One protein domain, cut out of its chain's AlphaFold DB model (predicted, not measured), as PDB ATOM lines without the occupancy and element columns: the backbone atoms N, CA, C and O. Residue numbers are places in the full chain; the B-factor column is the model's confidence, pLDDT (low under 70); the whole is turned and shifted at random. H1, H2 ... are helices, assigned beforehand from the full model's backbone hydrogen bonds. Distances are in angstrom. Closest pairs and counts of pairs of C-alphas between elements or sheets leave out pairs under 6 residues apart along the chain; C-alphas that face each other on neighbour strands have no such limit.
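AT A GLANCE: This is residues 12 to 84 of the 130 residues of the protein "DUF1738 domain-containing protein" of uncultured Sulfurovum sp (UniProt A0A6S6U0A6). A helix, H2, lies in the middle of a mostly unnamed chain path, with a second helix of equal residue count, H1, packed slantwise on one side of it and a short helix, H3, set off on the other side. The chain between H1 and H2 is a long unnamed stretch, residues 25 to 54, which swings wide round Gly 36 and then makes a second loop round Gly 50, on the side of H2 where H3 lies. The printed part has 73 residues, with three named helices in the order H1, H2, H3 and no named strand; the class is all helix, though under half of the residues, 32 of 73, are in named elements. The whole is only just compact, close to loose, with a radius of gyration of the C-alphas of 13.2 A, and the C-alphas span 40 by 30 by 20 A.

HOW THE PARTS SIT: H1, residues 12 to 24, touches H2, residues 55 to 67, with its residues 15 to 19 alone. The closest C-alphas of the two are those of Ile 15 and Asn 60, 6.5 A apart, and 5 pairs of C-alphas are within 8 A. Their lines stand at a steep tilt of 52 degrees, they run the same way, and their centres are 11.0 A apart. H3, residues 77 to 82, touches no helix: it is apart from H1 and from H2. In H1, H2 and H3 every O i to N i+4 pair is within hydrogen-bond range.

IN THESE COORDINATES: H1 begins at C-alpha 12 (30.773, 46.233, -34.249) and ends at Glu 24, 18.1 A from first to last C-alpha. After residues 25 to 54, H2 begins at C-alpha 55 (38.483, 41.464, -41.500) and ends at Ala 67, 19.3 A from first to last C-alpha. H3 runs from Phe 77 to C-alpha 82 at (49.502, 65.003, -48.490).

THE WHOLE: The two C-alphas farthest apart are those of Glu 24 and Lys 84, 40.9 A. The first and last printed C-alphas, those of Ile 12 and Lys 84, are 33.0 A apart. The printed part has no cut. The link from H1 to H2, of 30 residues, is long, and the C-alphas of residues 25 to 54 lie 5 to 18 A from the mean of all C-alphas. The link from H2 to H3, of 9 residues, is short. The mean pLDDT of the printed part is 82.3, and the 14 residues under 70, residues 28 to 41, lie within the long link.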
ATOM      1  N   ILE A  12      31.003  47.604 -33.784       83.50
ATOM      2  CA  ILE A  12      30.773  46.233 -34.249       83.50
ATOM      3  C   ILE A  12      29.277  45.987 -34.436       83.50
ATOM      4  O   ILE A  12      28.882  45.552 -35.506       83.50
ATOM      5  N   ASP A  13      28.441  46.358 -33.464       86.88
ATOM      6  CA  ASP A  13      26.986  46.168 -33.558       86.88
ATOM      7  C   ASP A  13      26.371  46.906 -34.750       86.88
ATOM      8  O   ASP A  13      25.500  46.368 -35.432       86.88
ATOM      9  N   LYS A  14      26.856  48.122 -35.040       86.56
ATOM     10  CA  LYS A  14      26.407  48.886 -36.206       86.56
ATOM     11  C   LYS A  14      26.766  48.163 -37.502       86.56
ATOM     12  O   LYS A  14      25.888  47.934 -38.322       86.56
ATOM     13  N   ILE A  15      28.035  47.789 -37.674       86.00
ATOM     14  CA  ILE A  15      28.477  47.123 -38.904       86.00
ATOM     15  C   ILE A  15      27.806  45.755 -39.055       86.00
ATOM     16  O   ILE A  15      27.404  45.398 -40.154       86.00
ATOM     17  N   SER A  16      27.629  45.013 -37.962       87.31
ATOM     18  CA  SER A  16      26.884  43.753 -37.965       87.31
ATOM     19  C   SER A  16      25.453  43.951 -38.453       87.31
ATOM     20  O   SER A  16      24.998  43.181 -39.292       87.31
ATOM     21  N   LYS A  17      24.757  44.998 -37.987       89.12
ATOM     22  CA  LYS A  17      23.411  45.326 -38.468       89.12
ATOM     23  C   LYS A  17      23.409  45.655 -39.962       89.12
ATOM     24  O   LYS A  17      22.599  45.090 -40.687       89.12
ATOM     25  N   ASP A  18      24.329  46.506 -40.409       85.44
ATOM     26  CA  ASP A  18      24.440  46.897 -41.820       85.44
ATOM     27  C   ASP A  18      24.722  45.667 -42.717       85.44
ATOM     28  O   ASP A  18      24.183  45.548 -43.817       85.44
ATOM     29  N   ILE A  19      25.527  44.708 -42.236       83.88
ATOM     30  CA  ILE A  19      25.790  43.434 -42.926       83.88
ATOM     31  C   ILE A  19      24.533  42.558 -42.973       83.88
ATOM     32  O   ILE A  19      24.224  42.011 -44.029       83.88
ATOM     33  N   ILE A  20      23.827  42.401 -41.850       88.25
ATOM     34  CA  ILE A  20      22.602  41.587 -41.781       88.25
ATOM     35  C   ILE A  20      21.557  42.133 -42.755       88.25
ATOM     36  O   ILE A  20      21.033  41.372 -43.560       88.25
ATOM     37  N   GLU A  21      21.330  43.446 -42.755       88.06
ATOM     38  CA  GLU A  21      20.373  44.096 -43.654       88.06
ATOM     39  C   GLU A  21      20.745  43.895 -45.133       88.06
ATOM     40  O   GLU A  21      19.885  43.611 -45.967       88.06
ATOM     41  N   ALA A  22      22.033  43.984 -45.483       82.38
ATOM     42  CA  ALA A  22      22.481  43.700 -46.847       82.38
ATOM     43  C   ALA A  22      22.181  42.248 -47.263       82.38
ATOM     44  O   ALA A  22      21.696  42.010 -48.373       82.38
ATOM     45  N   LEU A  23      22.417  41.292 -46.359       84.25
ATOM     46  CA  LEU A  23      22.144  39.873 -46.592       84.25
ATOM     47  C   LEU A  23      20.647  39.579 -46.722       84.25
ATOM     48  O   LEU A  23      20.258  38.837 -47.623       84.25
ATOM     49  N   GLU A  24      19.812  40.176 -45.873       86.94
ATOM     50  CA  GLU A  24      18.348  40.070 -45.950       86.94
ATOM     51  C   GLU A  24      17.812  40.607 -47.285       86.94
ATOM     52  O   GLU A  24      16.894  40.031 -47.867       86.94
ATOM     53  N   ASN A  25      18.454  41.643 -47.832       83.50
ATOM     54  CA  ASN A  25      18.153  42.207 -49.149       83.50
ATOM     55  C   ASN A  25      18.774  41.418 -50.322       83.50
ATOM     56  O   ASN A  25      18.829  41.914 -51.451       83.50
ATOM     57  N   GLY A  26      19.276  40.203 -50.082       76.12
ATOM     58  CA  GLY A  26      19.836  39.324 -51.114       76.12
ATOM     59  C   GLY A  26      21.186  39.782 -51.672       76.12
ATOM     60  O   GLY A  26      21.632  39.272 -52.700       76.12
ATOM     61  N   THR A  27      21.849  40.734 -51.014       72.62
ATOM     62  CA  THR A  27      23.149  41.261 -51.431       72.62
ATOM     63  C   THR A  27      24.225  40.777 -50.470       72.62
ATOM     64  O   THR A  27      24.365  41.289 -49.365       72.62
ATOM     65  N   ALA A  28      25.042  39.811 -50.892       67.75
ATOM     66  CA  ALA A  28      26.274  39.505 -50.175       67.75
ATOM     67  C   ALA A  28      27.316  40.582 -50.522       67.75
ATOM     68  O   ALA A  28      27.772  40.637 -51.663       67.75
ATOM     69  N   PRO A  29      27.738  41.449 -49.587       60.03
ATOM     70  CA  PRO A  29      28.582  42.592 -49.934       60.03
ATOM     71  C   PRO A  29      29.991  42.226 -50.410       60.03
ATOM     72  O   PRO A  29      30.667  43.042 -51.031       60.03
ATOM     73  N   TRP A  30      30.428  40.998 -50.134       65.31
ATOM     74  CA  TRP A  30      31.678  40.424 -50.633       65.31
ATOM     75  C   TRP A  30      31.523  39.705 -51.988       65.31
ATOM     76  O   TRP A  30      32.507  39.172 -52.497       65.31
ATOM     77  N   ILE A  31      30.321  39.675 -52.584       59.75
ATOM     78  CA  ILE A  31      30.035  38.995 -53.858       59.75
ATOM     79  C   ILE A  31      29.242  39.935 -54.772       59.75
ATOM     80  O   ILE A  31      28.081  40.245 -54.521       59.75
ATOM     81  N   LYS A  32      29.834  40.358 -55.892       51.84
ATOM     82  CA  LYS A  32      29.059  40.970 -56.980       51.84
ATOM     83  C   LYS A  32      28.293  39.864 -57.722       51.84
ATOM     84  O   LYS A  32      28.932  38.906 -58.156       51.84
ATOM     85  N   PRO A  33      26.970  39.987 -57.944       50.56
ATOM     86  CA  PRO A  33      26.190  38.920 -58.574       50.56
ATOM     87  C   PRO A  33      26.528  38.669 -60.057       50.56
ATOM     88  O   PRO A  33      26.151  37.634 -60.592       50.56
ATOM     89  N   TRP A  34      27.254  39.575 -60.727       56.62
ATOM     90  CA  TRP A  34      27.530  39.507 -62.173       56.62
ATOM     91  C   TRP A  34      28.994  39.245 -62.559       56.62
ATOM     92  O   TRP A  34      29.329  39.302 -63.741       56.62
ATOM     93  N   SER A  35      29.885  38.937 -61.613       50.97
ATOM     94  CA  SER A  35      31.250  38.517 -61.950       50.97
ATOM     95  C   SER A  35      31.691  37.378 -61.042       50.97
ATOM     96  O   SER A  35      32.012  37.596 -59.877       50.97
ATOM     97  N   GLY A  36      31.752  36.161 -61.587       44.22
ATOM     98  CA  GLY A  36      32.246  34.950 -60.913       44.22
ATOM     99  C   GLY A  36      33.743  34.964 -60.572       44.22
ATOM    100  O   GLY A  36      34.358  33.911 -60.459       44.22
ATOM    101  N   SER A  37      34.346  36.141 -60.421       43.00
ATOM    102  CA  SER A  37      35.698  36.310 -59.922       43.00
ATOM    103  C   SER A  37      35.683  37.430 -58.892       43.00
ATOM    104  O   SER A  37      35.364  38.579 -59.199       43.00
ATOM    105  N   VAL A  38      36.028  37.083 -57.654       47.22
ATOM    106  CA  VAL A  38      36.516  38.043 -56.666       47.22
ATOM    107  C   VAL A  38      37.888  38.489 -57.178       47.22
ATOM    108  O   VAL A  38      38.915  37.969 -56.749       47.22
ATOM    109  N   THR A  39      37.935  39.350 -58.197       50.00
ATOM    110  CA  THR A  39      39.223  39.853 -58.675       50.00
ATOM    111  C   THR A  39      39.805  40.761 -57.597       50.00
ATOM    112  O   THR A  39      39.101  41.582 -57.001       50.00
ATOM    113  N   HIS A  40      41.108  40.614 -57.346       52.56
ATOM    114  CA  HIS A  40      41.899  41.475 -56.459       52.56
ATOM    115  C   HIS A  40      41.676  42.980 -56.709       52.56
ATOM    116  O   HIS A  40      41.905  43.786 -55.808       52.56
ATOM    117  N   ASP A  41      41.183  43.342 -57.895       59.72
ATOM    118  CA  ASP A  41      40.905  44.704 -58.351       59.72
ATOM    119  C   ASP A  41      39.792  45.420 -57.569       59.72
ATOM    120  O   ASP A  41      39.708  46.643 -57.629       59.72
ATOM    121  N   ASN A  42      38.952  44.690 -56.825       71.00
ATOM    122  CA  ASN A  42      37.801  45.259 -56.107       71.00
ATOM    123  C   ASN A  42      37.919  45.201 -54.578       71.00
ATOM    124  O   ASN A  42      37.009  45.637 -53.870       71.00
ATOM    125  N   ALA A  43      39.017  44.663 -54.049       85.44
ATOM    126  CA  ALA A  43      39.243  44.624 -52.611       85.44
ATOM    127  C   ALA A  43      39.521  46.042 -52.090       85.44
ATOM    128  O   ALA A  43      40.431  46.691 -52.611       85.44
ATOM    129  N   PRO A  44      38.813  46.527 -51.050       92.19
ATOM    130  CA  PRO A  44      39.117  47.817 -50.460       92.19
ATOM    131  C   PRO A  44      40.587  47.920 -50.069       92.19
ATOM    132  O   PRO A  44      41.110  47.072 -49.340       92.19
ATOM    133  N   PHE A  45      41.258  48.975 -50.519       94.12
ATOM    134  CA  PHE A  45      42.682  49.163 -50.264       94.12
ATOM    135  C   PHE A  45      43.038  50.630 -50.064       94.12
ATOM    136  O   PHE A  45      42.313  51.543 -50.471       94.12
ATOM    137  N   ASN A  46      44.177  50.860 -49.418       96.19
ATOM    138  CA  ASN A  46      44.730  52.195 -49.282       96.19
ATOM    139  C   ASN A  46      45.594  52.539 -50.507       96.19
ATOM    140  O   ASN A  46      46.644  51.919 -50.684       96.19
ATOM    141  N   PRO A  47      45.231  53.548 -51.322       94.00
ATOM    142  CA  PRO A  47      45.943  53.851 -52.564       94.00
ATOM    143  C   PRO A  47      47.348  54.425 -52.349       94.00
ATOM    144  O   PRO A  47      48.131  54.462 -53.290       94.00
ATOM    145  N   ILE A  48      47.689  54.866 -51.132       94.94
ATOM    146  CA  ILE A  48      49.037  55.355 -50.816       94.94
ATOM    147  C   ILE A  48      49.971  54.206 -50.453       94.94
ATOM    148  O   ILE A  48      51.132  54.211 -50.848       94.94
ATOM    149  N   THR A  49      49.499  53.238 -49.665       94.12
ATOM    150  CA  THR A  49      50.354  52.139 -49.183       94.12
ATOM    151  C   THR A  49      50.235  50.869 -50.018       94.12
ATOM    152  O   THR A  49      51.032  49.956 -49.824       94.12
ATOM    153  N   GLY A  50      49.221  50.773 -50.882       92.38
ATOM    154  CA  GLY A  50      48.871  49.563 -51.629       92.38
ATOM    155  C   GLY A  50      48.283  48.440 -50.767       92.38
ATOM    156  O   GLY A  50      47.944  47.384 -51.290       92.38
ATOM    157  N   LYS A  51      48.156  48.635 -49.447       92.94
ATOM    158  CA  LYS A  51      47.684  47.588 -48.532       92.94
ATOM    159  C   LYS A  51      46.172  47.438 -48.606       92.94
ATOM    160  O   LYS A  51      45.445  48.429 -48.490       92.94
ATOM    161  N   GLN A  52      45.721  46.196 -48.730       93.12
ATOM    162  CA  GLN A  52      44.313  45.836 -48.619       93.12
ATOM    163  C   GLN A  52      43.847  45.939 -47.163       93.12
ATOM    164  O   GLN A  52      44.623  45.737 -46.224       93.12
ATOM    165  N   TYR A  53      42.580  46.299 -46.977       92.88
ATOM    166  CA  TYR A  53      41.924  46.210 -45.678       92.88
ATOM    167  C   TYR A  53      41.513  44.762 -45.407       92.88
ATOM    168  O   TYR A  53      41.191  44.016 -46.325       92.88
ATOM    169  N   GLU A  54      41.490  44.381 -44.132       89.00
ATOM    170  CA  GLU A  54      41.226  43.007 -43.697       89.00
ATOM    171  C   GLU A  54      40.066  42.951 -42.689       89.00
ATOM    172  O   GLU A  54      39.684  43.959 -42.076       89.00
ATOM    173  N   GLY A  55      39.504  41.753 -42.509       88.12
ATOM    174  CA  GLY A  55      38.483  41.464 -41.500       88.12
ATOM    175  C   GLY A  55      37.232  42.341 -41.623       88.12
ATOM    176  O   GLY A  55      36.714  42.574 -42.711       88.12
ATOM    177  N   ILE A  56      36.740  42.861 -40.496       87.62
ATOM    178  CA  ILE A  56      35.509  43.670 -40.470       87.62
ATOM    179  C   ILE A  56      35.624  44.969 -41.282       87.62
ATOM    180  O   ILE A  56      34.629  45.458 -41.813       87.62
ATOM    181  N   ASN A  57      36.836  45.519 -41.421       92.06
ATOM    182  CA  ASN A  57      37.052  46.708 -42.242       92.06
ATOM    183  C   ASN A  57      36.909  46.382 -43.726       92.06
ATOM    184  O   ASN A  57      36.330  47.181 -44.450       92.06
ATOM    185  N   PHE A  58      37.384  45.214 -44.170       90.88
ATOM    186  CA  PHE A  58      37.162  44.757 -45.540       90.88
ATOM    187  C   PHE A  58      35.664  44.707 -45.862       90.88
ATOM    188  O   PHE A  58      35.232  45.275 -46.861       90.88
ATOM    189  N   LEU A  59      34.865  44.091 -44.985       87.62
ATOM    190  CA  LEU A  59      33.422  43.942 -45.196       87.62
ATOM    191  C   LEU A  59      32.711  45.299 -45.209       87.62
ATOM    192  O   LEU A  59      32.010  45.611 -46.170       87.62
ATOM    193  N   ASN A  60      32.944  46.128 -44.186       90.69
ATOM    194  CA  ASN A  60      32.349  47.462 -44.093       90.69
ATOM    195  C   ASN A  60      32.703  48.328 -45.311       90.69
ATOM    196  O   ASN A  60      31.828  48.904 -45.947       90.69
ATOM    197  N   LEU A  61      33.982  48.401 -45.683       91.75
ATOM    198  CA  LEU A  61      34.400  49.227 -46.813       91.75
ATOM    199  C   LEU A  61      33.898  48.678 -48.153       91.75
ATOM    200  O   LEU A  61      33.581  49.471 -49.032       91.75
ATOM    201  N   SER A  62      33.741  47.358 -48.298       88.50
ATOM    202  CA  SER A  62      33.137  46.754 -49.495       88.50
ATOM    203  C   SER A  62      31.665  47.154 -49.653       88.50
ATOM    204  O   SER A  62      31.255  47.549 -50.746       88.50
ATOM    205  N   LEU A  63      30.890  47.134 -48.556       86.25
ATOM    206  CA  LEU A  63      29.504  47.634 -48.517       86.25
ATOM    207  C   LEU A  63      29.429  49.090 -48.980       86.25
ATOM    208  O   LEU A  63      28.656  49.429 -49.876       86.25
ATOM    209  N   GLN A  64      30.261  49.950 -48.390       89.19
ATOM    210  CA  GLN A  64      30.259  51.375 -48.713       89.19
ATOM    211  C   GLN A  64      30.710  51.631 -50.158       89.19
ATOM    212  O   GLN A  64      30.084  52.416 -50.865       89.19
ATOM    213  N   SER A  65      31.743  50.930 -50.636       87.75
ATOM    214  CA  SER A  65      32.198  51.019 -52.026       87.75
ATOM    215  C   SER A  65      31.089  50.632 -52.997       87.75
ATOM    216  O   SER A  65      30.897  51.323 -53.993       87.75
ATOM    217  N   MET A  66      30.310  49.586 -52.706       81.44
ATOM    218  CA  MET A  66      29.176  49.187 -53.546       81.44
ATOM    219  C   MET A  66      28.123  50.298 -53.669       81.44
ATOM    220  O   MET A  66      27.646  50.550 -54.775       81.44
ATOM    221  N   ALA A  67      27.827  51.004 -52.574       81.38
ATOM    222  CA  ALA A  67      26.938  52.169 -52.583       81.38
ATOM    223  C   ALA A  67      27.531  53.385 -53.330       81.38
ATOM    224  O   ALA A  67      26.793  54.263 -53.769       81.38
ATOM    225  N   MET A  68      28.857  53.430 -53.504       79.75
ATOM    226  CA  MET A  68      29.617  54.515 -54.140       79.75
ATOM    227  C   MET A  68      30.190  54.104 -55.511       79.75
ATOM    228  O   MET A  68      31.371  54.306 -55.794       79.75
ATOM    229  N   ASN A  69      29.362  53.510 -56.376       82.50
ATOM    230  CA  ASN A  69      29.719  53.073 -57.741       82.50
ATOM    231  C   ASN A  69      30.828  52.004 -57.836       82.50
ATOM    232  O   ASN A  69      31.289  51.689 -58.931       82.50
ATOM    233  N   GLY A  70      31.228  51.401 -56.720       82.81
ATOM    234  CA  GLY A  70      32.207  50.319 -56.668       82.81
ATOM    235  C   GLY A  70      33.670  50.746 -56.562       82.81
ATOM    236  O   GLY A  70      34.515  49.883 -56.751       82.81
ATOM    237  N   ASP A  71      33.998  52.012 -56.269       87.94
ATOM    238  CA  ASP A  71      35.403  52.426 -56.090       87.94
ATOM    239  C   ASP A  71      35.988  51.829 -54.789       87.94
ATOM    240  O   ASP A  71      35.489  52.142 -53.702       87.94
ATOM    241  N   PRO A  72      37.032  50.981 -54.851       89.75
ATOM    242  CA  PRO A  72      37.596  50.310 -53.680       89.75
ATOM    243  C   PRO A  72      38.686  51.135 -52.971       89.75
ATOM    244  O   PRO A  72      39.305  50.660 -52.015       89.75
ATOM    245  N   ARG A  73      38.989  52.353 -53.429       92.81
ATOM    246  CA  ARG A  73      40.091  53.151 -52.872       92.81
ATOM    247  C   ARG A  73      39.631  53.920 -51.640       92.81
ATOM    248  O   ARG A  73      38.814  54.833 -51.731       92.81
ATOM    249  N   TRP A  74      40.246  53.625 -50.499       95.56
ATOM    250  CA  TRP A  74      39.957  54.297 -49.231       95.56
ATOM    251  C   TRP A  74      41.202  54.955 -48.659       95.56
ATOM    252  O   TRP A  74      42.251  54.334 -48.494       95.56
ATOM    253  N   MET A  75      41.097  56.234 -48.309       96.06
ATOM    254  CA  MET A  75      42.192  56.973 -47.689       96.06
ATOM    255  C   MET A  75      41.683  57.942 -46.631       96.06
ATOM    256  O   MET A  75      40.532  58.373 -46.646       96.06
ATOM    257  N   THR A  76      42.559  58.310 -45.702       96.19
ATOM    258  CA  THR A  76      42.224  59.328 -44.703       96.19
ATOM    259  C   THR A  76      42.275  60.730 -45.305       96.19
ATOM    260  O   THR A  76      43.000  61.001 -46.263       96.19
ATOM    261  N   PHE A  77      41.578  61.672 -44.677       95.50
ATOM    262  CA  PHE A  77      41.623  63.080 -45.071       95.50
ATOM    263  C   PHE A  77      43.053  63.654 -45.095       95.50
ATOM    264  O   PHE A  77      43.436  64.343 -46.035       95.50
ATOM    265  N   LYS A  78      43.877  63.315 -44.094       95.69
ATOM    266  CA  LYS A  78      45.286  63.749 -44.029       95.69
ATOM    267  C   LYS A  78      46.117  63.182 -45.179       95.69
ATOM    268  O   LYS A  78      46.964  63.876 -45.728       95.69
ATOM    269  N   GLN A  79      45.858  61.932 -45.558       96.56
ATOM    270  CA  GLN A  79      46.489  61.317 -46.720       96.56
ATOM    271  C   GLN A  79      46.106  62.057 -48.012       96.56
ATOM    272  O   GLN A  79      46.987  62.348 -48.815       96.56
ATOM    273  N   ALA A  80      44.838  62.440 -48.191       95.69
ATOM    274  CA  ALA A  80      44.417  63.216 -49.361       95.69
ATOM    275  C   ALA A  80      45.145  64.572 -49.430       95.69
ATOM    276  O   ALA A  80      45.716  64.914 -50.466       95.69
ATOM    277  N   GLN A  81      45.230  65.289 -48.304       95.94
ATOM    278  CA  GLN A  81      45.981  66.548 -48.222       95.94
ATOM    279  C   GLN A  81      47.464  66.383 -48.574       95.94
ATOM    280  O   GLN A  81      48.028  67.243 -49.247       95.94
ATOM    281  N   SER A  82      48.095  65.278 -48.160       95.88
ATOM    282  CA  SER A  82      49.502  65.003 -48.490       95.88
ATOM    283  C   SER A  82      49.750  64.859 -49.997       95.88
ATOM    284  O   SER A  82      50.838  65.172 -50.471       95.88
ATOM    285  N   LEU A  83      48.721  64.475 -50.761       94.94
ATOM    286  CA  LEU A  83      48.740  64.411 -52.224       94.94
ATOM    287  C   LEU A  83      48.266  65.715 -52.889       94.94
ATOM    288  O   LEU A  83      48.041  65.737 -54.095       94.94
ATOM    289  N   LYS A  84      48.075  66.797 -52.117       95.75
ATOM    290  CA  LYS A  84      47.454  68.056 -52.566       95.75
ATOM    291  C   LYS A  84      46.039  67.869 -53.141       95.75
ATOM    292  O   LYS A  84      45.572  68.693 -53.923       95.75
TER     293      LYS A  84